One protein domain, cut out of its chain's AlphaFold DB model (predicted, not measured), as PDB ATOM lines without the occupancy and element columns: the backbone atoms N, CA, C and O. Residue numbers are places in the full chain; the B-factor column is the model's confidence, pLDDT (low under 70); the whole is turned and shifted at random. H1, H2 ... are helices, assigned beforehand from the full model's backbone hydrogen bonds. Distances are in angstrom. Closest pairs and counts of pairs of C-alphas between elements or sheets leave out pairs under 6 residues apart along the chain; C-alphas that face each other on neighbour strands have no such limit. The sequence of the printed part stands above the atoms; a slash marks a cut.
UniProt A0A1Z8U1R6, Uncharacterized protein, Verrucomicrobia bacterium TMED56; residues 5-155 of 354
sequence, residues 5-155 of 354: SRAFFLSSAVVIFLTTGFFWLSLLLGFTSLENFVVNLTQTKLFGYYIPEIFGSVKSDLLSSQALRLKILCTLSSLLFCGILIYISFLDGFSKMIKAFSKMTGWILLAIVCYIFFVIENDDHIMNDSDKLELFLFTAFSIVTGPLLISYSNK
ATOM      1  N   SER A   5     127.695 222.914 133.250       83.06
ATOM      2  CA  SER A   5     128.610 221.988 132.571       83.06
ATOM      3  C   SER A   5     129.128 220.843 133.452       83.06
ATOM      4  O   SER A   5     129.155 219.710 132.985       83.06
ATOM      5  N   ARG A   6     129.465 221.092 134.730       85.44
ATOM      6  CA  ARG A   6     129.844 220.020 135.673       85.44
ATOM      7  C   ARG A   6     128.668 219.076 135.916       85.44
ATOM      8  O   ARG A   6     128.847 217.866 135.898       85.44
ATOM      9  N   ALA A   7     127.466 219.634 136.082       88.50
ATOM     10  CA  ALA A   7     126.248 218.849 136.261       88.50
ATOM     11  C   ALA A   7     125.952 217.946 135.050       88.50
ATOM     12  O   ALA A   7     125.568 216.801 135.246       88.50
ATOM     13  N   PHE A   8     126.188 218.416 133.818       88.44
ATOM     14  CA  PHE A   8     126.010 217.605 132.608       88.44
ATOM     15  C   PHE A   8     126.949 216.387 132.560       88.44
ATOM     16  O   PHE A   8     126.475 215.262 132.428       88.44
ATOM     17  N   PHE A   9     128.266 216.586 132.713       88.25
ATOM     18  CA  PHE A   9     129.228 215.474 132.667       88.25
ATOM     19  C   PHE A   9     129.036 214.490 133.835       88.25
ATOM     20  O   PHE A   9     129.057 213.280 133.618       88.25
ATOM     21  N   LEU A  10     128.758 214.991 135.045       90.06
ATOM     22  CA  LEU A  10     128.498 214.148 136.213       90.06
ATOM     23  C   LEU A  10     127.171 213.380 136.088       90.06
ATOM     24  O   LEU A  10     127.114 212.198 136.408       90.06
ATOM     25  N   SER A  11     126.109 214.014 135.577       92.81
ATOM     26  CA  SER A  11     124.827 213.344 135.328       92.81
ATOM     27  C   SER A  11     124.948 212.279 134.238       92.81
ATOM     28  O   SER A  11     124.383 211.202 134.397       92.81
ATOM     29  N   SER A  12     125.729 212.529 133.182       92.00
ATOM     30  CA  SER A  12     126.035 211.524 132.161       92.00
ATOM     31  C   SER A  12     126.785 210.326 132.756       92.00
ATOM     32  O   SER A  12     126.375 209.191 132.525       92.00
ATOM     33  N   ALA A  13     127.804 210.563 133.591       92.19
ATOM     34  CA  ALA A  13     128.526 209.505 134.300       92.19
ATOM     35  C   ALA A  13     127.601 208.665 135.204       92.19
ATOM     36  O   ALA A  13     127.640 207.436 135.158       92.19
ATOM     37  N   VAL A  14     126.715 209.314 135.974       93.62
ATOM     38  CA  VAL A  14     125.724 208.629 136.826       93.62
ATOM     39  C   VAL A  14     124.734 207.805 135.999       93.62
ATOM     40  O   VAL A  14     124.443 206.675 136.381       93.62
ATOM     41  N   VAL A  15     124.254 208.312 134.856       95.25
ATOM     42  CA  VAL A  15     123.378 207.549 133.947       95.25
ATOM     43  C   VAL A  15     124.095 206.312 133.405       95.25
ATOM     44  O   VAL A  15     123.529 205.226 133.464       95.25
ATOM     45  N   ILE A  16     125.346 206.444 132.955       93.19
ATOM     46  CA  ILE A  16     126.157 205.332 132.423       93.19
ATOM     47  C   ILE A  16     126.428 204.269 133.501       93.19
ATOM     48  O   ILE A  16     126.333 203.064 133.245       93.19
ATOM     49  N   PHE A  17     126.700 204.701 134.733       93.38
ATOM     50  CA  PHE A  17     126.829 203.809 135.884       93.38
ATOM     51  C   PHE A  17     125.510 203.072 136.178       93.38
ATOM     52  O   PHE A  17     125.513 201.847 136.309       93.38
ATOM     53  N   LEU A  18     124.371 203.779 136.181       93.75
ATOM     54  CA  LEU A  18     123.045 203.174 136.349       93.75
ATOM     55  C   LEU A  18     122.712 202.169 135.242       93.75
ATOM     56  O   LEU A  18     122.239 201.080 135.551       93.75
ATOM     57  N   THR A  19     122.997 202.475 133.971       92.19
ATOM     58  CA  THR A  19     122.779 201.524 132.867       92.19
ATOM     59  C   THR A  19     123.693 200.306 132.968       92.19
ATOM     60  O   THR A  19     123.280 199.216 132.591       92.19
ATOM     61  N   THR A  20     124.894 200.447 133.537       92.06
ATOM     62  CA  THR A  20     125.799 199.312 133.797       92.06
ATOM     63  C   THR A  20     125.264 198.419 134.922       92.06
ATOM     64  O   THR A  20     125.285 197.196 134.802       92.06
ATOM     65  N   GLY A  21     124.710 199.010 135.987       91.31
ATOM     66  CA  GLY A  21     124.003 198.267 137.036       91.31
ATOM     67  C   GLY A  21     122.735 197.579 136.518       91.31
ATOM     68  O   GLY A  21     122.503 196.409 136.808       91.31
ATOM     69  N   PHE A  22     121.948 198.271 135.689       91.00
ATOM     70  CA  PHE A  22     120.743 197.721 135.064       91.00
ATOM     71  C   PHE A  22     121.055 196.606 134.055       91.00
ATOM     72  O   PHE A  22     120.298 195.644 133.969       91.00
ATOM     73  N   PHE A  23     122.178 196.684 133.335       89.81
ATOM     74  CA  PHE A  23     122.675 195.615 132.464       89.81
ATOM     75  C   PHE A  23     122.961 194.334 133.260       89.81
ATOM     76  O   PHE A  23     122.409 193.283 132.939       89.81
ATOM     77  N   TRP A  24     123.731 194.421 134.352       90.31
ATOM     78  CA  TRP A  24     123.967 193.276 135.243       90.31
ATOM     79  C   TRP A  24     122.679 192.741 135.876       90.31
ATOM     80  O   TRP A  24     122.476 191.529 135.909       90.31
ATOM     81  N   LEU A  25     121.782 193.623 136.325       89.81
ATOM     82  CA  LEU A  25     120.483 193.229 136.876       89.81
ATOM     83  C   LEU A  25     119.611 192.517 135.827       89.81
ATOM     84  O   LEU A  25     118.976 191.518 136.137       89.81
ATOM     85  N   SER A  26     119.630 192.972 134.574       87.38
ATOM     86  CA  SER A  26     118.890 192.343 133.473       87.38
ATOM     87  C   SER A  26     119.442 190.961 133.109       87.38
ATOM     88  O   SER A  26     118.677 190.057 132.783       87.38
ATOM     89  N   LEU A  27     120.761 190.765 133.209       86.19
ATOM     90  CA  LEU A  27     121.372 189.441 133.070       86.19
ATOM     91  C   LEU A  27     121.002 188.520 134.245       86.19
ATOM     92  O   LEU A  27     120.681 187.359 134.021       86.19
ATOM     93  N   LEU A  28     120.964 189.036 135.480       87.00
ATOM     94  CA  LEU A  28     120.511 188.286 136.662       87.00
ATOM     95  C   LEU A  28     119.022 187.901 136.607       87.00
ATOM     96  O   LEU A  28     118.646 186.868 137.152       87.00
ATOM     97  N   LEU A  29     118.183 188.699 135.936       89.44
ATOM     98  CA  LEU A  29     116.775 188.375 135.667       89.44
ATOM     99  C   LEU A  29     116.577 187.448 134.448       89.44
ATOM    100  O   LEU A  29     115.439 187.106 134.136       89.44
ATOM    101  N   GLY A  30     117.645 187.037 133.753       85.38
ATOM    102  CA  GLY A  30     117.559 186.099 132.631       85.38
ATOM    103  C   GLY A  30     116.894 186.667 131.371       85.38
ATOM    104  O   GLY A  30     116.251 185.921 130.632       85.38
ATOM    105  N   PHE A  31     117.015 187.976 131.103       87.12
ATOM    106  CA  PHE A  31     116.457 188.584 129.886       87.12
ATOM    107  C   PHE A  31     117.130 188.028 128.618       87.12
ATOM    108  O   PHE A  31     118.161 188.529 128.166       87.12
ATOM    109  N   THR A  32     116.498 187.029 127.996       86.06
ATOM    110  CA  THR A  32     117.026 186.263 126.852       86.06
ATOM    111  C   THR A  32     117.465 187.143 125.679       86.06
ATOM    112  O   THR A  32     118.485 186.874 125.055       86.06
ATOM    113  N   SER A  33     116.758 188.244 125.407       87.19
ATOM    114  CA  SER A  33     117.133 189.202 124.354       87.19
ATOM    115  C   SER A  33     118.489 189.873 124.602       87.19
ATOM    116  O   SER A  33     119.213 190.155 123.649       87.19
ATOM    117  N   LEU A  34     118.849 190.121 125.867       84.44
ATOM    118  CA  LEU A  34     120.135 190.713 126.240       84.44
ATOM    119  C   LEU A  34     121.264 189.676 126.181       84.44
ATOM    120  O   LEU A  34     122.380 189.999 125.783       84.44
ATOM    121  N   GLU A  35     120.968 188.423 126.522       85.31
ATOM    122  CA  GLU A  35     121.917 187.315 126.391       85.31
ATOM    123  C   GLU A  35     122.214 187.012 124.918       85.31
ATOM    124  O   GLU A  35     123.379 186.970 124.526       85.31
ATOM    125  N   ASN A  36     121.177 186.931 124.078       86.31
ATOM    126  CA  ASN A  36     121.306 186.786 122.628       86.31
ATOM    127  C   ASN A  36     122.073 187.960 121.998       86.31
ATOM    128  O   ASN A  36     122.871 187.746 121.090       86.31
ATOM    129  N   PHE A  37     121.890 189.190 122.493       86.31
ATOM    130  CA  PHE A  37     122.676 190.346 122.053       86.31
ATOM    131  C   PHE A  37     124.171 190.199 122.387       86.31
ATOM    132  O   PHE A  37     125.012 190.432 121.520       86.31
ATOM    133  N   VAL A  38     124.517 189.752 123.602       85.75
ATOM    134  CA  VAL A  38     125.914 189.460 123.975       85.75
ATOM    135  C   VAL A  38     126.493 188.330 123.117       85.75
ATOM    136  O   VAL A  38     127.616 188.455 122.638       85.75
ATOM    137  N   VAL A  39     125.745 187.248 122.886       85.94
ATOM    138  CA  VAL A  39     126.202 186.119 122.052       85.94
ATOM    139  C   VAL A  39     126.412 186.548 120.596       85.94
ATOM    140  O   VAL A  39     127.446 186.230 120.006       85.94
ATOM    141  N   ASN A  40     125.506 187.347 120.029       87.12
ATOM    142  CA  ASN A  40     125.666 187.893 118.681       87.12
ATOM    143  C   ASN A  40     126.905 188.806 118.583       87.12
ATOM    144  O   ASN A  40     127.643 188.744 117.605       87.12
ATOM    145  N   LEU A  41     127.206 189.592 119.626       83.56
ATOM    146  CA  LEU A  41     128.454 190.361 119.696       83.56
ATOM    147  C   LEU A  41     129.705 189.470 119.799       83.56
ATOM    148  O   LEU A  41     130.722 189.819 119.210       83.56
ATOM    149  N   THR A  42     129.662 188.315 120.477       84.19
ATOM    150  CA  THR A  42     130.808 187.376 120.456       84.19
ATOM    151  C   THR A  42     131.043 186.752 119.082       84.19
ATOM    152  O   THR A  42     132.186 186.475 118.740       84.19
ATOM    153  N   GLN A  43     129.984 186.576 118.288       84.00
ATOM    154  CA  GLN A  43     130.047 186.039 116.923       84.00
ATOM    155  C   GLN A  43     130.284 187.125 115.858       84.00
ATOM    156  O   GLN A  43     130.565 186.809 114.703       84.00
ATOM    157  N   THR A  44     130.196 188.403 116.236       84.75
ATOM    158  CA  THR A  44     130.515 189.528 115.357       84.75
ATOM    159  C   THR A  44     132.020 189.552 115.100       84.75
ATOM    160  O   THR A  44     132.821 189.481 116.037       84.75
ATOM    161  N   LYS A  45     132.395 189.672 113.826       82.06
ATOM    162  CA  LYS A  45     133.782 189.861 113.404       82.06
ATOM    163  C   LYS A  45     134.093 191.340 113.194       82.06
ATOM    164  O   LYS A  45     133.223 192.086 112.753       82.06
ATOM    165  N   LEU A  46     135.327 191.721 113.501       79.19
ATOM    166  CA  LEU A  46     135.951 193.004 113.184       79.19
ATOM    167  C   LEU A  46     137.361 192.691 112.678       79.19
ATOM    168  O   LEU A  46     138.146 192.079 113.402       79.19
ATOM    169  N   PHE A  47     137.689 193.086 111.449       79.50
ATOM    170  CA  PHE A  47     138.993 192.825 110.825       79.50
ATOM    171  C   PHE A  47     139.331 191.317 110.758       79.50
ATOM    172  O   PHE A  47     140.464 190.912 110.998       79.50
ATOM    173  N   GLY A  48     138.335 190.464 110.500       73.69
ATOM    174  CA  GLY A  48     138.448 188.996 110.515       73.69
ATOM    175  C   GLY A  48     138.345 188.338 111.905       73.69
ATOM    176  O   GLY A  48     137.752 187.258 112.018       73.69
ATOM    177  N   TYR A  49     138.835 189.009 112.953       79.56
ATOM    178  CA  TYR A  49     138.830 188.556 114.354       79.56
ATOM    179  C   TYR A  49     137.441 188.630 115.001       79.56
ATOM    180  O   TYR A  49     136.683 189.566 114.752       79.56
ATOM    181  N   TYR A  50     137.116 187.717 115.921       82.81
ATOM    182  CA  TYR A  50     135.951 187.889 116.804       82.81
ATOM    183  C   TYR A  50     136.220 188.945 117.889       82.81
ATOM    184  O   TYR A  50     137.336 189.045 118.396       82.81
ATOM    185  N   ILE A  51     135.199 189.697 118.325       81.19
ATOM    186  CA  ILE A  51     135.384 190.760 119.341       81.19
ATOM    187  C   ILE A  51     136.130 190.277 120.609       81.19
ATOM    188  O   ILE A  51     137.030 190.989 121.047       81.19
ATOM    189  N   PRO A  52     135.846 189.100 121.213       77.69
ATOM    190  CA  PRO A  52     136.584 188.627 122.393       77.69
ATOM    191  C   PRO A  52     138.050 188.266 122.109       77.69
ATOM    192  O   PRO A  52     138.883 188.316 123.013       77.69
ATOM    193  N   GLU A  53     138.365 187.885 120.872       78.44
ATOM    194  CA  GLU A  53     139.683 187.422 120.419       78.44
ATOM    195  C   GLU A  53     140.698 188.570 120.399       78.44
ATOM    196  O   GLU A  53     141.789 188.437 120.947       78.44
ATOM    197  N   ILE A  54     140.269 189.748 119.924       78.62
ATOM    198  CA  ILE A  54     141.040 191.006 119.949       78.62
ATOM    199  C   ILE A  54     141.494 191.371 121.377       78.62
ATOM    200  O   ILE A  54     142.504 192.044 121.552       78.62
ATOM    201  N   PHE A  55     140.777 190.905 122.408       74.06
ATOM    202  CA  PHE A  55     141.098 191.118 123.824       74.06
ATOM    203  C   PHE A  55     141.701 189.873 124.508       74.06
ATOM    204  O   PHE A  55     141.648 189.751 125.734       74.06
ATOM    205  N   GLY A  56     142.292 188.956 123.735       68.12
ATOM    206  CA  GLY A  56     143.066 187.815 124.239       68.12
ATOM    207  C   GLY A  56     142.254 186.558 124.566       68.12
ATOM    208  O   GLY A  56     142.700 185.737 125.367       68.12
ATOM    209  N   SER A  57     141.058 186.388 123.993       73.00
ATOM    210  CA  SER A  57     140.312 185.124 124.086       73.00
ATOM    211  C   SER A  57     140.804 184.101 123.061       73.00
ATOM    212  O   SER A  57     141.065 184.457 121.917       73.00
ATOM    213  N   VAL A  58     140.857 182.817 123.426       74.94
ATOM    214  CA  VAL A  58     141.280 181.756 122.501       74.94
ATOM    215  C   VAL A  58     140.110 181.341 121.603       74.94
ATOM    216  O   VAL A  58     138.967 181.230 122.058       74.94
ATOM    217  N   LYS A  59     140.403 181.057 120.328       67.44
ATOM    218  CA  LYS A  59     139.448 180.609 119.290       67.44
ATOM    219  C   LYS A  59     138.628 179.366 119.694       67.44
ATOM    220  O   LYS A  59     137.526 179.173 119.192       67.44
ATOM    221  N   SER A  60     139.139 178.545 120.617       70.12
ATOM    222  CA  SER A  60     138.521 177.309 121.127       70.12
ATOM    223  C   SER A  60     137.772 177.448 122.466       70.12
ATOM    224  O   SER A  60     137.242 176.454 122.966       70.12
ATOM    225  N   ASP A  61     137.706 178.643 123.067       75.19
ATOM    226  CA  ASP A  61     136.909 178.872 124.280       75.19
ATOM    227  C   ASP A  61     135.412 178.599 124.045       75.19
ATOM    228  O   ASP A  61     134.847 178.991 123.025       75.19
ATOM    229  N   LEU A  62     134.730 178.005 125.033       81.69
ATOM    230  CA  LEU A  62     133.278 177.815 124.971       81.69
ATOM    231  C   LEU A  62     132.564 179.168 124.814       81.69
ATOM    232  O   LEU A  62     132.894 180.132 125.505       81.69
ATOM    233  N   LEU A  63     131.500 179.211 124.009       82.06
ATOM    234  CA  LEU A  63     130.704 180.421 123.741       82.06
ATOM    235  C   LEU A  63     130.243 181.149 125.024       82.06
ATOM    236  O   LEU A  63     130.224 182.375 125.075       82.06
ATOM    237  N   SER A  64     129.948 180.404 126.098       81.38
ATOM    238  CA  SER A  64     129.618 180.961 127.422       81.38
ATOM    239  C   SER A  64     130.811 181.664 128.104       81.38
ATOM    240  O   SER A  64     130.643 182.737 128.685       81.38
ATOM    241  N   SER A  65     132.032 181.123 127.973       82.44
ATOM    242  CA  SER A  65     133.290 181.750 128.430       82.44
ATOM    243  C   SER A  65     133.540 183.058 127.673       82.44
ATOM    244  O   SER A  65     133.751 184.106 128.284       82.44
ATOM    245  N   GLN A  66     133.414 183.025 126.341       83.44
ATOM    246  CA  GLN A  66     133.560 184.206 125.484       83.44
ATOM    247  C   GLN A  66     132.517 185.288 125.817       83.44
ATOM    248  O   GLN A  66     132.868 186.458 125.981       83.44
ATOM    249  N   ALA A  67     131.248 184.905 126.007       85.38
ATOM    250  CA  ALA A  67     130.171 185.816 126.392       85.38
ATOM    251  C   ALA A  67     130.381 186.419 127.790       85.38
ATOM    252  O   ALA A  67     130.098 187.598 128.001       85.38
ATOM    253  N   LEU A  68     130.916 185.650 128.745       85.44
ATOM    254  CA  LEU A  68     131.272 186.143 130.078       85.44
ATOM    255  C   LEU A  68     132.449 187.129 130.026       85.44
ATOM    256  O   LEU A  68     132.370 188.193 130.642       85.44
ATOM    257  N   ARG A  69     133.500 186.841 129.245       84.81
ATOM    258  CA  ARG A  69     134.614 187.781 129.018       84.81
ATOM    259  C   ARG A  69     134.129 189.073 128.364       84.81
ATOM    260  O   ARG A  69     134.506 190.151 128.816       84.81
ATOM    261  N   LEU A  70     133.232 188.988 127.380       86.75
ATOM    262  CA  LEU A  70     132.640 190.160 126.733       86.75
ATOM    263  C   LEU A  70     131.744 190.976 127.687       86.75
ATOM    264  O   LEU A  70     131.842 192.204 127.705       86.75
ATOM    265  N   LYS A  71     130.923 190.320 128.527       89.62
ATOM    266  CA  LYS A  71     130.150 190.970 129.608       89.62
ATOM    267  C   LYS A  71     131.086 191.763 130.535       89.62
ATOM    268  O   LYS A  71     130.854 192.949 130.767       89.62
ATOM    269  N   ILE A  72     132.184 191.150 130.995       88.00
ATOM    270  CA  ILE A  72     133.199 191.814 131.830       88.00
ATOM    271  C   ILE A  72     133.834 192.997 131.087       88.00
ATOM    272  O   ILE A  72     133.794 194.115 131.601       88.00
ATOM    273  N   LEU A  73     134.344 192.795 129.868       88.12
ATOM    274  CA  LEU A  73     135.004 193.823 129.055       88.12
ATOM    275  C   LEU A  73     134.111 195.051 128.821       88.12
ATOM    276  O   LEU A  73     134.551 196.185 129.016       88.12
ATOM    277  N   CYS A  74     132.844 194.836 128.459       88.00
ATOM    278  CA  CYS A  74     131.866 195.906 128.270       88.00
ATOM    279  C   CYS A  74     131.688 196.735 129.553       88.00
ATOM    280  O   CYS A  74     131.652 197.967 129.513       88.00
ATOM    281  N   THR A  75     131.618 196.072 130.709       91.19
ATOM    282  CA  THR A  75     131.411 196.744 132.001       91.19
ATOM    283  C   THR A  75     132.671 197.452 132.505       91.19
ATOM    284  O   THR A  75     132.567 198.549 133.051       91.19
ATOM    285  N   LEU A  76     133.862 196.906 132.231       91.31
ATOM    286  CA  LEU A  76     135.154 197.540 132.504       91.31
ATOM    287  C   LEU A  76     135.357 198.796 131.642       91.31
ATOM    288  O   LEU A  76     135.744 199.843 132.159       91.31
ATOM    289  N   SER A  77     135.029 198.717 130.348       90.19
ATOM    290  CA  SER A  77     135.057 199.853 129.417       90.19
ATOM    291  C   SER A  77     134.080 200.957 129.844       90.19
ATOM    292  O   SER A  77     134.462 202.125 129.945       90.19
ATOM    293  N   SER A  78     132.846 200.588 130.214       91.94
ATOM    294  CA  SER A  78     131.842 201.515 130.759       91.94
ATOM    295  C   SER A  78     132.315 202.202 132.049       91.94
ATOM    296  O   SER A  78     132.194 203.421 132.192       91.94
ATOM    297  N   LEU A  79     132.922 201.449 132.975       92.50
ATOM    298  CA  LEU A  79     133.463 201.981 134.229       92.50
ATOM    299  C   LEU A  79     134.642 202.940 133.991       92.50
ATOM    300  O   LEU A  79     134.697 204.010 134.598       92.50
ATOM    301  N   LEU A  80     135.547 202.601 133.069       92.44
ATOM    302  CA  LEU A  80     136.670 203.453 132.668       92.44
ATOM    303  C   LEU A  80     136.179 204.749 132.001       92.44
ATOM    304  O   LEU A  80     136.658 205.835 132.332       92.44
ATOM    305  N   PHE A  81     135.170 204.665 131.131       91.56
ATOM    306  CA  PHE A  81     134.541 205.835 130.513       91.56
ATOM    307  C   PHE A  81     133.825 206.720 131.548       91.56
ATOM    308  O   PHE A  81     133.997 207.940 131.541       91.56
ATOM    309  N   CYS A  82     133.107 206.121 132.502       92.06
ATOM    310  CA  CYS A  82     132.519 206.822 133.645       92.06
ATOM    311  C   CYS A  82     133.592 207.561 134.473       92.06
ATOM    312  O   CYS A  82     133.443 208.753 134.756       92.06
ATOM    313  N   GLY A  83     134.724 206.909 134.764       90.38
ATOM    314  CA  GLY A  83     135.878 207.526 135.429       90.38
ATOM    315  C   GLY A  83     136.449 208.729 134.668       90.38
ATOM    316  O   GLY A  83     136.739 209.761 135.276       90.38
ATOM    317  N   ILE A  84     136.534 208.651 133.335       90.00
ATOM    318  CA  ILE A  84     136.957 209.771 132.475       90.00
ATOM    319  C   ILE A  84     135.962 210.941 132.549       90.00
ATOM    320  O   ILE A  84     136.384 212.094 132.665       90.00
ATOM    321  N   LEU A  85     134.650 210.680 132.521       90.12
ATOM    322  CA  LEU A  85     133.624 211.724 132.648       90.12
ATOM    323  C   LEU A  85     133.646 212.392 134.033       90.12
ATOM    324  O   LEU A  85     133.513 213.615 134.131       90.12
ATOM    325  N   ILE A  86     133.876 211.621 135.100       90.25
ATOM    326  CA  ILE A  86     134.058 212.135 136.466       90.25
ATOM    327  C   ILE A  86     135.321 213.003 136.546       90.25
ATOM    328  O   ILE A  86     135.242 214.145 136.996       90.25
ATOM    329  N   TYR A  87     136.460 212.533 136.027       89.25
ATOM    330  CA  TYR A  87     137.702 213.312 135.954       89.25
ATOM    331  C   TYR A  87     137.505 214.646 135.211       89.25
ATOM    332  O   TYR A  87     137.894 215.708 135.699       89.25
ATOM    333  N   ILE A  88     136.818 214.624 134.063       88.38
ATOM    334  CA  ILE A  88     136.517 215.825 133.271       88.38
ATOM    335  C   ILE A  88     135.535 216.761 133.998       88.38
ATOM    336  O   ILE A  88     135.635 217.981 133.850       88.38
ATOM    337  N   SER A  89     134.646 216.233 134.844       87.44
ATOM    338  CA  SER A  89     133.721 217.030 135.666       87.44
ATOM    339  C   SER A  89     134.429 217.908 136.706       87.44
ATOM    340  O   SER A  89     133.871 218.930 137.109       87.44
ATOM    341  N   PHE A  90     135.660 217.574 137.111       85.50
ATOM    342  CA  PHE A  90     136.464 218.409 138.012       85.50
ATOM    343  C   PHE A  90     137.124 219.618 137.321       85.50
ATOM    344  O   PHE A  90     137.596 220.520 138.010       85.50
ATOM    345  N   LEU A  91     137.149 219.693 135.983       84.31
ATOM    346  CA  LEU A  91     137.810 220.795 135.272       84.31
ATOM    347  C   LEU A  91     137.007 222.109 135.292       84.31
ATOM    348  O   LEU A  91     135.776 222.153 135.240       84.31
ATOM    349  N   ASP A  92     137.736 223.226 135.269       80.31
ATOM    350  CA  ASP A  92     137.146 224.562 135.365       80.31
ATOM    351  C   ASP A  92     136.732 225.157 134.019       80.31
ATOM    352  O   ASP A  92     137.473 225.914 133.384       80.31
ATOM    353  N   GLY A  93     135.488 224.866 133.639       80.81
ATOM    354  CA  GLY A  93     134.748 225.545 132.578       80.81
ATOM    355  C   GLY A  93     134.539 224.683 131.335       80.81
ATOM    356  O   GLY A  93     135.446 223.994 130.875       80.81
ATOM    357  N   PHE A  94     133.341 224.779 130.751       81.06
ATOM    358  CA  PHE A  94     132.885 223.950 129.627       81.06
ATOM    359  C   PHE A  94     133.870 223.891 128.450       81.06
ATOM    360  O   PHE A  94     134.142 222.821 127.913       81.06
ATOM    361  N   SER A  95     134.478 225.027 128.095       83.56
ATOM    362  CA  SER A  95     135.462 225.116 127.010       83.56
ATOM    363  C   SER A  95     136.814 224.465 127.325       83.56
ATOM    364  O   SER A  95     137.561 224.183 126.392       83.56
ATOM    365  N   LYS A  96     137.139 224.199 128.600       84.00
ATOM    366  CA  LYS A  96     138.272 223.346 129.000       84.00
ATOM    367  C   LYS A  96     137.856 221.876 129.054       84.00
ATOM    368  O   LYS A  96     138.593 221.037 128.551       84.00
ATOM    369  N   MET A  97     136.666 221.579 129.584       87.56
ATOM    370  CA  MET A  97     136.112 220.219 129.659       87.56
ATOM    371  C   MET A  97     136.017 219.557 128.283       87.56
ATOM    372  O   MET A  97     136.579 218.487 128.087       87.56
ATOM    373  N   ILE A  98     135.384 220.214 127.301       87.00
ATOM    374  CA  ILE A  98     135.218 219.648 125.951       87.00
ATOM    375  C   ILE A  98     136.561 219.443 125.236       87.00
ATOM    376  O   ILE A  98     136.717 218.512 124.451       87.00
ATOM    377  N   LYS A  99     137.562 220.274 125.548       89.19
ATOM    378  CA  LYS A  99     138.926 220.118 125.034       89.19
ATOM    379  C   LYS A  99     139.635 218.937 125.677       89.19
ATOM    380  O   LYS A  99     140.161 218.105 124.948       89.19
ATOM    381  N   ALA A 100     139.577 218.815 127.003       87.06
ATOM    382  CA  ALA A 100     140.097 217.655 127.717       87.06
ATOM    383  C   ALA A 100     139.437 216.357 127.227       87.06
ATOM    384  O   ALA A 100     140.155 215.415 126.914       87.06
ATOM    385  N   PHE A 101     138.114 216.348 127.036       88.94
ATOM    386  CA  PHE A 101     137.383 215.237 126.421       88.94
ATOM    387  C   PHE A 101     137.918 214.910 125.020       88.94
ATOM    388  O   PHE A 101     138.360 213.789 124.794       88.94
ATOM    389  N   SER A 102     137.982 215.897 124.111       88.94
ATOM    390  CA  SER A 102     138.503 215.692 122.746       88.94
ATOM    391  C   SER A 102     139.968 215.229 122.719       88.94
ATOM    392  O   SER A 102     140.339 214.417 121.878       88.94
ATOM    393  N   LYS A 103     140.799 215.675 123.672       89.81
ATOM    394  CA  LYS A 103     142.174 215.191 123.821       89.81
ATOM    395  C   LYS A 103     142.191 213.739 124.295       89.81
ATOM    396  O   LYS A 103     142.862 212.936 123.664       89.81
ATOM    397  N   MET A 104     141.474 213.402 125.369       90.56
ATOM    398  CA  MET A 104     141.473 212.042 125.918       90.56
ATOM    399  C   MET A 104     140.924 211.033 124.908       90.56
ATOM    400  O   MET A 104     141.590 210.043 124.640       90.56
ATOM    401  N   THR A 105     139.777 211.304 124.273       91.69
ATOM    402  CA  THR A 105     139.229 210.396 123.250       91.69
ATOM    403  C   THR A 105     140.137 210.286 122.020       91.69
ATOM    404  O   THR A 105     140.299 209.189 121.501       91.69
ATOM    405  N   GLY A 106     140.824 211.363 121.609       90.06
ATOM    406  CA  GLY A 106     141.810 211.307 120.524       90.06
ATOM    407  C   GLY A 106     143.055 210.470 120.854       90.06
ATOM    408  O   GLY A 106     143.546 209.754 119.987       90.06
ATOM    409  N   TRP A 107     143.536 210.505 122.104       91.19
ATOM    410  CA  TRP A 107     144.616 209.622 122.574       91.19
ATOM    411  C   TRP A 107     144.160 208.168 122.738       91.19
ATOM    412  O   TRP A 107     144.909 207.267 122.382       91.19
ATOM    413  N   ILE A 108     142.939 207.934 123.227       92.44
ATOM    414  CA  ILE A 108     142.354 206.591 123.352       92.44
ATOM    415  C   ILE A 108     142.150 205.964 121.968       92.44
ATOM    416  O   ILE A 108     142.525 204.817 121.770       92.44
ATOM    417  N   LEU A 109     141.640 206.721 120.991       91.25
ATOM    418  CA  LEU A 109     141.476 206.255 119.612       91.25
ATOM    419  C   LEU A 109     142.824 205.871 118.979       91.25
ATOM    420  O   LEU A 109     142.929 204.818 118.357       91.25
ATOM    421  N   LEU A 110     143.867 206.682 119.193       90.56
ATOM    422  CA  LEU A 110     145.225 206.363 118.741       90.56
ATOM    423  C   LEU A 110     145.770 205.096 119.425       90.56
ATOM    424  O   LEU A 110     146.328 204.234 118.756       90.56
ATOM    425  N   ALA A 111     145.567 204.955 120.739       92.00
ATOM    426  CA  ALA A 111     145.997 203.783 121.498       92.00
ATOM    427  C   ALA A 111     145.268 202.496 121.070       92.00
ATOM    428  O   ALA A 111     145.899 201.446 121.018       92.00
ATOM    429  N   ILE A 112     143.980 202.575 120.712       90.38
ATOM    430  CA  ILE A 112     143.211 201.446 120.161       90.38
ATOM    431  C   ILE A 112     143.794 200.999 118.815       90.38
ATOM    432  O   ILE A 112     143.989 199.805 118.619       90.38
ATOM    433  N   VAL A 113     144.141 201.932 117.919       91.50
ATOM    434  CA  VAL A 113     144.818 201.592 116.652       91.50
ATOM    435  C   VAL A 113     146.161 200.909 116.923       91.50
ATOM    436  O   VAL A 113     146.408 199.831 116.392       91.50
ATOM    437  N   CYS A 114     147.007 201.478 117.789       91.25
ATOM    438  CA  CYS A 114     148.287 200.860 118.153       91.25
ATOM    439  C   CYS A 114     148.121 199.472 118.795       91.25
ATOM    440  O   CYS A 114     148.941 198.594 118.545       91.25
ATOM    441  N   TYR A 115     147.067 199.257 119.589       90.75
ATOM    442  CA  TYR A 115     146.752 197.956 120.178       90.75
ATOM    443  C   TYR A 115     146.323 196.931 119.123       90.75
ATOM    444  O   TYR A 115     146.815 195.811 119.152       90.75
ATOM    445  N   ILE A 116     145.481 197.313 118.156       87.31
ATOM    446  CA  ILE A 116     145.066 196.422 117.061       87.31
ATOM    447  C   ILE A 116     146.273 196.013 116.205       87.31
ATOM    448  O   ILE A 116     146.446 194.828 115.943       87.31
ATOM    449  N   PHE A 117     147.159 196.951 115.845       87.94
ATOM    450  CA  PHE A 117     148.409 196.606 115.152       87.94
ATOM    451  C   PHE A 117     149.307 195.683 115.988       87.94
ATOM    452  O   PHE A 117     149.859 194.733 115.448       87.94
ATOM    453  N   PHE A 118     149.410 195.908 117.302       88.50
ATOM    454  CA  PHE A 118     150.151 195.014 118.193       88.50
ATOM    455  C   PHE A 118     149.529 193.608 118.271       88.50
ATOM    456  O   PHE A 118     150.267 192.633 118.302       88.50
ATOM    457  N   VAL A 119     148.200 193.470 118.270       86.19
ATOM    458  CA  VAL A 119     147.535 192.152 118.231       86.19
ATOM    459  C   VAL A 119     147.816 191.436 116.905       86.19
ATOM    460  O   VAL A 119     148.187 190.266 116.921       86.19
ATOM    461  N   ILE A 120     147.713 192.143 115.775       84.12
ATOM    462  CA  ILE A 120     147.953 191.581 114.435       84.12
ATOM    463  C   ILE A 120     149.396 191.082 114.277       84.12
ATOM    464  O   ILE A 120     149.599 189.966 113.812       84.12
ATOM    465  N   GLU A 121     150.384 191.864 114.726       85.06
ATOM    466  CA  GLU A 121     151.811 191.503 114.674       85.06
ATOM    467  C   GLU A 121     152.146 190.246 115.509       85.06
ATOM    468  O   GLU A 121     153.117 189.556 115.216       85.06
ATOM    469  N   ASN A 122     151.359 189.933 116.551       83.88
ATOM    470  CA  ASN A 122     151.609 188.791 117.443       83.88
ATOM    471  C   ASN A 122     150.799 187.518 117.106       83.88
ATOM    472  O   ASN A 122     151.216 186.440 117.525       83.88
ATOM    473  N   ASP A 123     149.653 187.609 116.414       76.62
ATOM    474  CA  ASP A 123     148.771 186.451 116.119       76.62
ATOM    475  C   ASP A 123     148.943 185.881 114.691       76.62
ATOM    476  O   ASP A 123     148.245 184.936 114.331       76.62
ATOM    477  N   ASP A 124     149.842 186.459 113.876       71.31
ATOM    478  CA  ASP A 124     150.200 186.036 112.499       71.31
ATOM    479  C   ASP A 124     148.981 185.666 111.622       71.31
ATOM    480  O   ASP A 124     148.932 184.662 110.903       71.31
ATOM    481  N   HIS A 125     147.907 186.451 111.752       74.44
ATOM    482  CA  HIS A 125     146.619 186.072 111.191       74.44
ATOM    483  C   HIS A 125     146.548 186.386 109.692       74.44
ATOM    484  O   HIS A 125     146.556 187.549 109.281       74.44
ATOM    485  N   ILE A 126     146.405 185.337 108.873       74.88
ATOM    486  CA  ILE A 126     146.183 185.436 107.423       74.88
ATOM    487  C   ILE A 126     144.819 186.092 107.146       74.88
ATOM    488  O   ILE A 126     143.791 185.435 106.984       74.88
ATOM    489  N   MET A 127     144.833 187.420 107.111       79.12
ATOM    490  CA  MET A 127     143.675 188.281 106.915       79.12
ATOM    491  C   MET A 127     143.187 188.232 105.456       79.12
ATOM    492  O   MET A 127     143.995 188.265 104.522       79.12
ATOM    493  N   ASN A 128     141.870 188.181 105.237       85.25
ATOM    494  CA  ASN A 128     141.285 188.205 103.892       85.25
ATOM    495  C   ASN A 128     141.244 189.642 103.330       85.25
ATOM    496  O   ASN A 128     141.326 190.614 104.080       85.25
ATOM    497  N   ASP A 129     141.096 189.816 102.016       86.81
ATOM    498  CA  ASP A 129     141.183 191.144 101.385       86.81
ATOM    499  C   ASP A 129     140.055 192.102 101.812       86.81
ATOM    500  O   ASP A 129     140.287 193.304 101.961       86.81
ATOM    501  N   SER A 130     138.866 191.575 102.118       88.06
ATOM    502  CA  SER A 130     137.775 192.342 102.739       88.06
ATOM    503  C   SER A 130     138.133 192.841 104.143       88.06
ATOM    504  O   SER A 130     137.865 193.995 104.477       88.06
ATOM    505  N   ASP A 131     138.771 191.992 104.952       86.25
ATOM    506  CA  ASP A 131     139.160 192.305 106.331       86.25
ATOM    507  C   ASP A 131     140.306 193.339 106.352       86.25
ATOM    508  O   ASP A 131     140.275 194.292 107.133       86.25
ATOM    509  N   LYS A 132     141.264 193.228 105.412       87.38
ATOM    510  CA  LYS A 132     142.312 194.242 105.168       87.38
ATOM    511  C   LYS A 132     141.708 195.602 104.821       87.38
ATOM    512  O   LYS A 132     142.200 196.627 105.291       87.38
ATOM    513  N   LEU A 133     140.650 195.627 104.004       89.81
ATOM    514  CA  LEU A 133     139.962 196.860 103.619       89.81
ATOM    515  C   LEU A 133     139.225 197.491 104.809       89.81
ATOM    516  O   LEU A 133     139.308 198.709 104.986       89.81
ATOM    517  N   GLU A 134     138.561 196.694 105.652       89.44
ATOM    518  CA  GLU A 134     137.935 197.182 106.888       89.44
ATOM    519  C   GLU A 134     138.986 197.776 107.845       89.44
ATOM    520  O   GLU A 134     138.836 198.910 108.314       89.44
ATOM    521  N   LEU A 135     140.093 197.057 108.068       89.00
ATOM    522  CA  LEU A 135     141.202 197.493 108.917       89.00
ATOM    523  C   LEU A 135     141.837 198.787 108.397       89.00
ATOM    524  O   LEU A 135     142.092 199.714 109.174       89.00
ATOM    525  N   PHE A 136     142.069 198.877 107.085       89.56
ATOM    526  CA  PHE A 136     142.592 200.076 106.440       89.56
ATOM    527  C   PHE A 136     141.634 201.260 106.599       89.56
ATOM    528  O   PHE A 136     142.073 202.350 106.965       89.56
ATOM    529  N   LEU A 137     140.327 201.060 106.396       91.81
ATOM    530  CA  LEU A 137     139.319 202.112 106.534       91.81
ATOM    531  C   LEU A 137     139.217 202.622 107.981       91.81
ATOM    532  O   LEU A 137     139.232 203.836 108.207       91.81
ATOM    533  N   PHE A 138     139.179 201.717 108.964       90.62
ATOM    534  CA  PHE A 138     139.182 202.063 110.388       90.62
ATOM    535  C   PHE A 138     140.464 202.802 110.796       90.62
ATOM    536  O   PHE A 138     140.410 203.826 111.488       90.62
ATOM    537  N   THR A 139     141.618 202.326 110.324       91.75
ATOM    538  CA  THR A 139     142.930 202.935 110.579       91.75
ATOM    539  C   THR A 139     143.018 204.328 109.961       91.75
ATOM    540  O   THR A 139     143.365 205.282 110.656       91.75
ATOM    541  N   ALA A 140     142.639 204.490 108.692       92.75
ATOM    542  CA  ALA A 140     142.643 205.773 107.997       92.75
ATOM    543  C   ALA A 140     141.695 206.782 108.666       92.75
ATOM    544  O   ALA A 140     142.095 207.916 108.943       92.75
ATOM    545  N   PHE A 141     140.471 206.364 109.011       92.62
ATOM    546  CA  PHE A 141     139.530 207.208 109.750       92.62
ATOM    547  C   PHE A 141     140.100 207.644 111.106       92.62
ATOM    548  O   PHE A 141     139.979 208.812 111.480       92.62
ATOM    549  N   SER A 142     140.763 206.739 111.827       92.31
ATOM    550  CA  SER A 142     141.335 207.007 113.150       92.31
ATOM    551  C   SER A 142     142.586 207.894 113.100       92.31
ATOM    552  O   SER A 142     142.714 208.809 113.917       92.31
ATOM    553  N   ILE A 143     143.463 207.701 112.108       92.50
ATOM    554  CA  ILE A 143     144.655 208.533 111.854       92.50
ATOM    555  C   ILE A 143     144.272 209.944 111.379       92.50
ATOM    556  O   ILE A 143     144.978 210.902 111.686       92.50
ATOM    557  N   VAL A 144     143.137 210.118 110.699       93.62
ATOM    558  CA  VAL A 144     142.590 211.455 110.409       93.62
ATOM    559  C   VAL A 144     141.939 212.057 111.663       93.62
ATOM    560  O   VAL A 144     142.248 213.181 112.061       93.62
ATOM    561  N   THR A 145     141.055 211.309 112.325       91.62
ATOM    562  CA  THR A 145     140.176 211.825 113.388       91.62
ATOM    563  C   THR A 145     140.915 212.107 114.699       91.62
ATOM    564  O   THR A 145     140.752 213.187 115.273       91.62
ATOM    565  N   GLY A 146     141.768 211.195 115.173       91.19
ATOM    566  CA  GLY A 146     142.482 211.332 116.451       91.19
ATOM    567  C   GLY A 146     143.350 212.599 116.526       91.19
ATOM    568  O   GLY A 146     143.126 213.445 117.404       91.19
ATOM    569  N   PRO A 147     144.285 212.812 115.580       90.56
ATOM    570  CA  PRO A 147     145.077 214.037 115.483       90.56
ATOM    571  C   PRO A 147     144.240 215.305 115.283       90.56
ATOM    572  O   PRO A 147     144.586 216.345 115.851       90.56
ATOM    573  N   LEU A 148     143.116 215.254 114.552       89.62
ATOM    574  CA  LEU A 148     142.206 216.400 114.423       89.62
ATOM    575  C   LEU A 148     141.554 216.780 115.761       89.62
ATOM    576  O   LEU A 148     141.481 217.972 116.078       89.62
ATOM    577  N   LEU A 149     141.140 215.806 116.578       89.12
ATOM    578  CA  LEU A 149     140.563 216.046 117.907       89.12
ATOM    579  C   LEU A 149     141.613 216.540 118.920       89.12
ATOM    580  O   LEU A 149     141.362 217.498 119.659       89.12
ATOM    581  N   ILE A 150     142.827 215.982 118.897       88.81
ATOM    582  CA  ILE A 150     143.958 216.468 119.708       88.81
ATOM    583  C   ILE A 150     144.342 217.902 119.292       88.81
ATOM    584  O   ILE A 150     144.523 218.780 120.143       88.81
ATOM    585  N   SER A 151     144.396 218.184 117.987       87.06
ATOM    586  CA  SER A 151     144.634 219.524 117.432       87.06
ATOM    587  C   SER A 151     143.527 220.510 117.822       87.06
ATOM    588  O   SER A 151     143.812 221.641 118.220       87.06
ATOM    589  N   TYR A 152     142.259 220.085 117.795       87.25
ATOM    590  CA  TYR A 152     141.122 220.885 118.257       87.25
ATOM    591  C   TYR A 152     141.253 221.289 119.734       87.25
ATOM    592  O   TYR A 152     141.098 222.472 120.054       87.25
ATOM    593  N   SER A 153     141.630 220.355 120.616       83.94
ATOM    594  CA  SER A 153     141.967 220.663 122.012       83.94
ATOM    595  C   SER A 153     143.083 221.710 122.114       83.94
ATOM    596  O   SER A 153     142.941 222.732 122.797       83.94
ATOM    597  N   ASN A 154     144.186 221.489 121.393       79.75
ATOM    598  CA  ASN A 154     145.412 222.279 121.514       79.75
ATOM    599  C   ASN A 154     145.309 223.708 120.942       79.75
ATOM    600  O   ASN A 154     146.185 224.536 121.207       79.75
ATOM    601  N   LYS A 155     144.235 224.049 120.213       76.06
ATOM    602  CA  LYS A 155     143.957 225.421 119.746       76.06
ATOM    603  C   LYS A 155     143.814 226.373 120.939       76.06
ATOM    604  O   LYS A 155     142.740 226.481 121.535       76.06
TER     605      LYS A 155
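AT A GLANCE: This is residues 5 to 155 of the 354 residues of an uncharacterized protein of Verrucomicrobia bacterium TMED56 (UniProt A0A1Z8U1R6). Two pairs of long helices, H1 with H4 and H5 with H6, make the two sides of a V: H4 and H5 meet near one end and draw away from each other toward the other end. There the short H2 runs across the end of the H1 and H4 pair, and the small H3 sits between the two sides, packed on H4. The 151 printed residues hold six named helices, H1 to H6 in chain order, and no named strand; the class is all helix. The whole is flat, 49 by 41 by 21 A, and only just loose, close to compact, with a radius of gyration of the C-alphas of 17.9 A.

IN THESE COORDINATES: Find C-alpha 5 at (128.610, 221.988, 132.571); from there H1, residues 5 to 28, runs 34.9 A to C-alpha 28 at (120.511, 188.286, 136.662). Next come H2, residues 32 to 43, 16.4 A long, and H3, residues 51 to 54, 5.7 A. Between these two, residues 45 to 46 pair antiparallel with residues 49 to 50. Read on to H4, residues 63 to 89, 38.6 A, and H5, residues 94 to 123, the longest helix at 42.9 A. H6, residues 129 to 154, runs 37.3 A and ends at C-alpha 154, (145.412, 222.279, 121.514).

HOW THE PARTS SIT: Start at the hub, H4, which touches four other helices. H1 touches it at a shallow tilt of 17 degrees, opposite ways; the closest C-alphas, of Ala 13 and Cys 82, are 4.9 A apart. H2 touches H4 about perpendicular, at 85 degrees, with residues 38 to 42 alone; look at the C-alphas of Val 39 and Ala 67, the closest, 5.9 A apart. H3 touches H4, closest at the C-alphas of Pro 52 and Leu 70, 6.1 A. H4 and H5 form a helical hairpin at a shallow tilt of 29 degrees, but H4 touches H5 with residues 88 to 89 alone; the closest C-alphas, of Ile 88 and Met 97, are 5.7 A apart. H1, H4 and H5 are an up and down bundle, each helix running against the one before it. H5 and H6 form a second helical hairpin, at a shallow tilt of 30 degrees, with the C-alphas of Gly 106 and Gly 146 closest at 4.1 A. H4 and H6 are apart. Every O i to N i+4 pair is within hydrogen-bond range in H1, H2 and H4, against 25 of 26 in H5 and 21 of 22 in H6; H3 is too short for such a pair, and its one O i to N i+3 pair is not within range.

THE WHOLE: The two C-alphas farthest apart are those of Ser 60 and Gly 93, 49.7 A. The printed part has no cut, and no link is long. Mean pLDDT of the printed part is 86.5; look for values under 70 at residues 56 and 59.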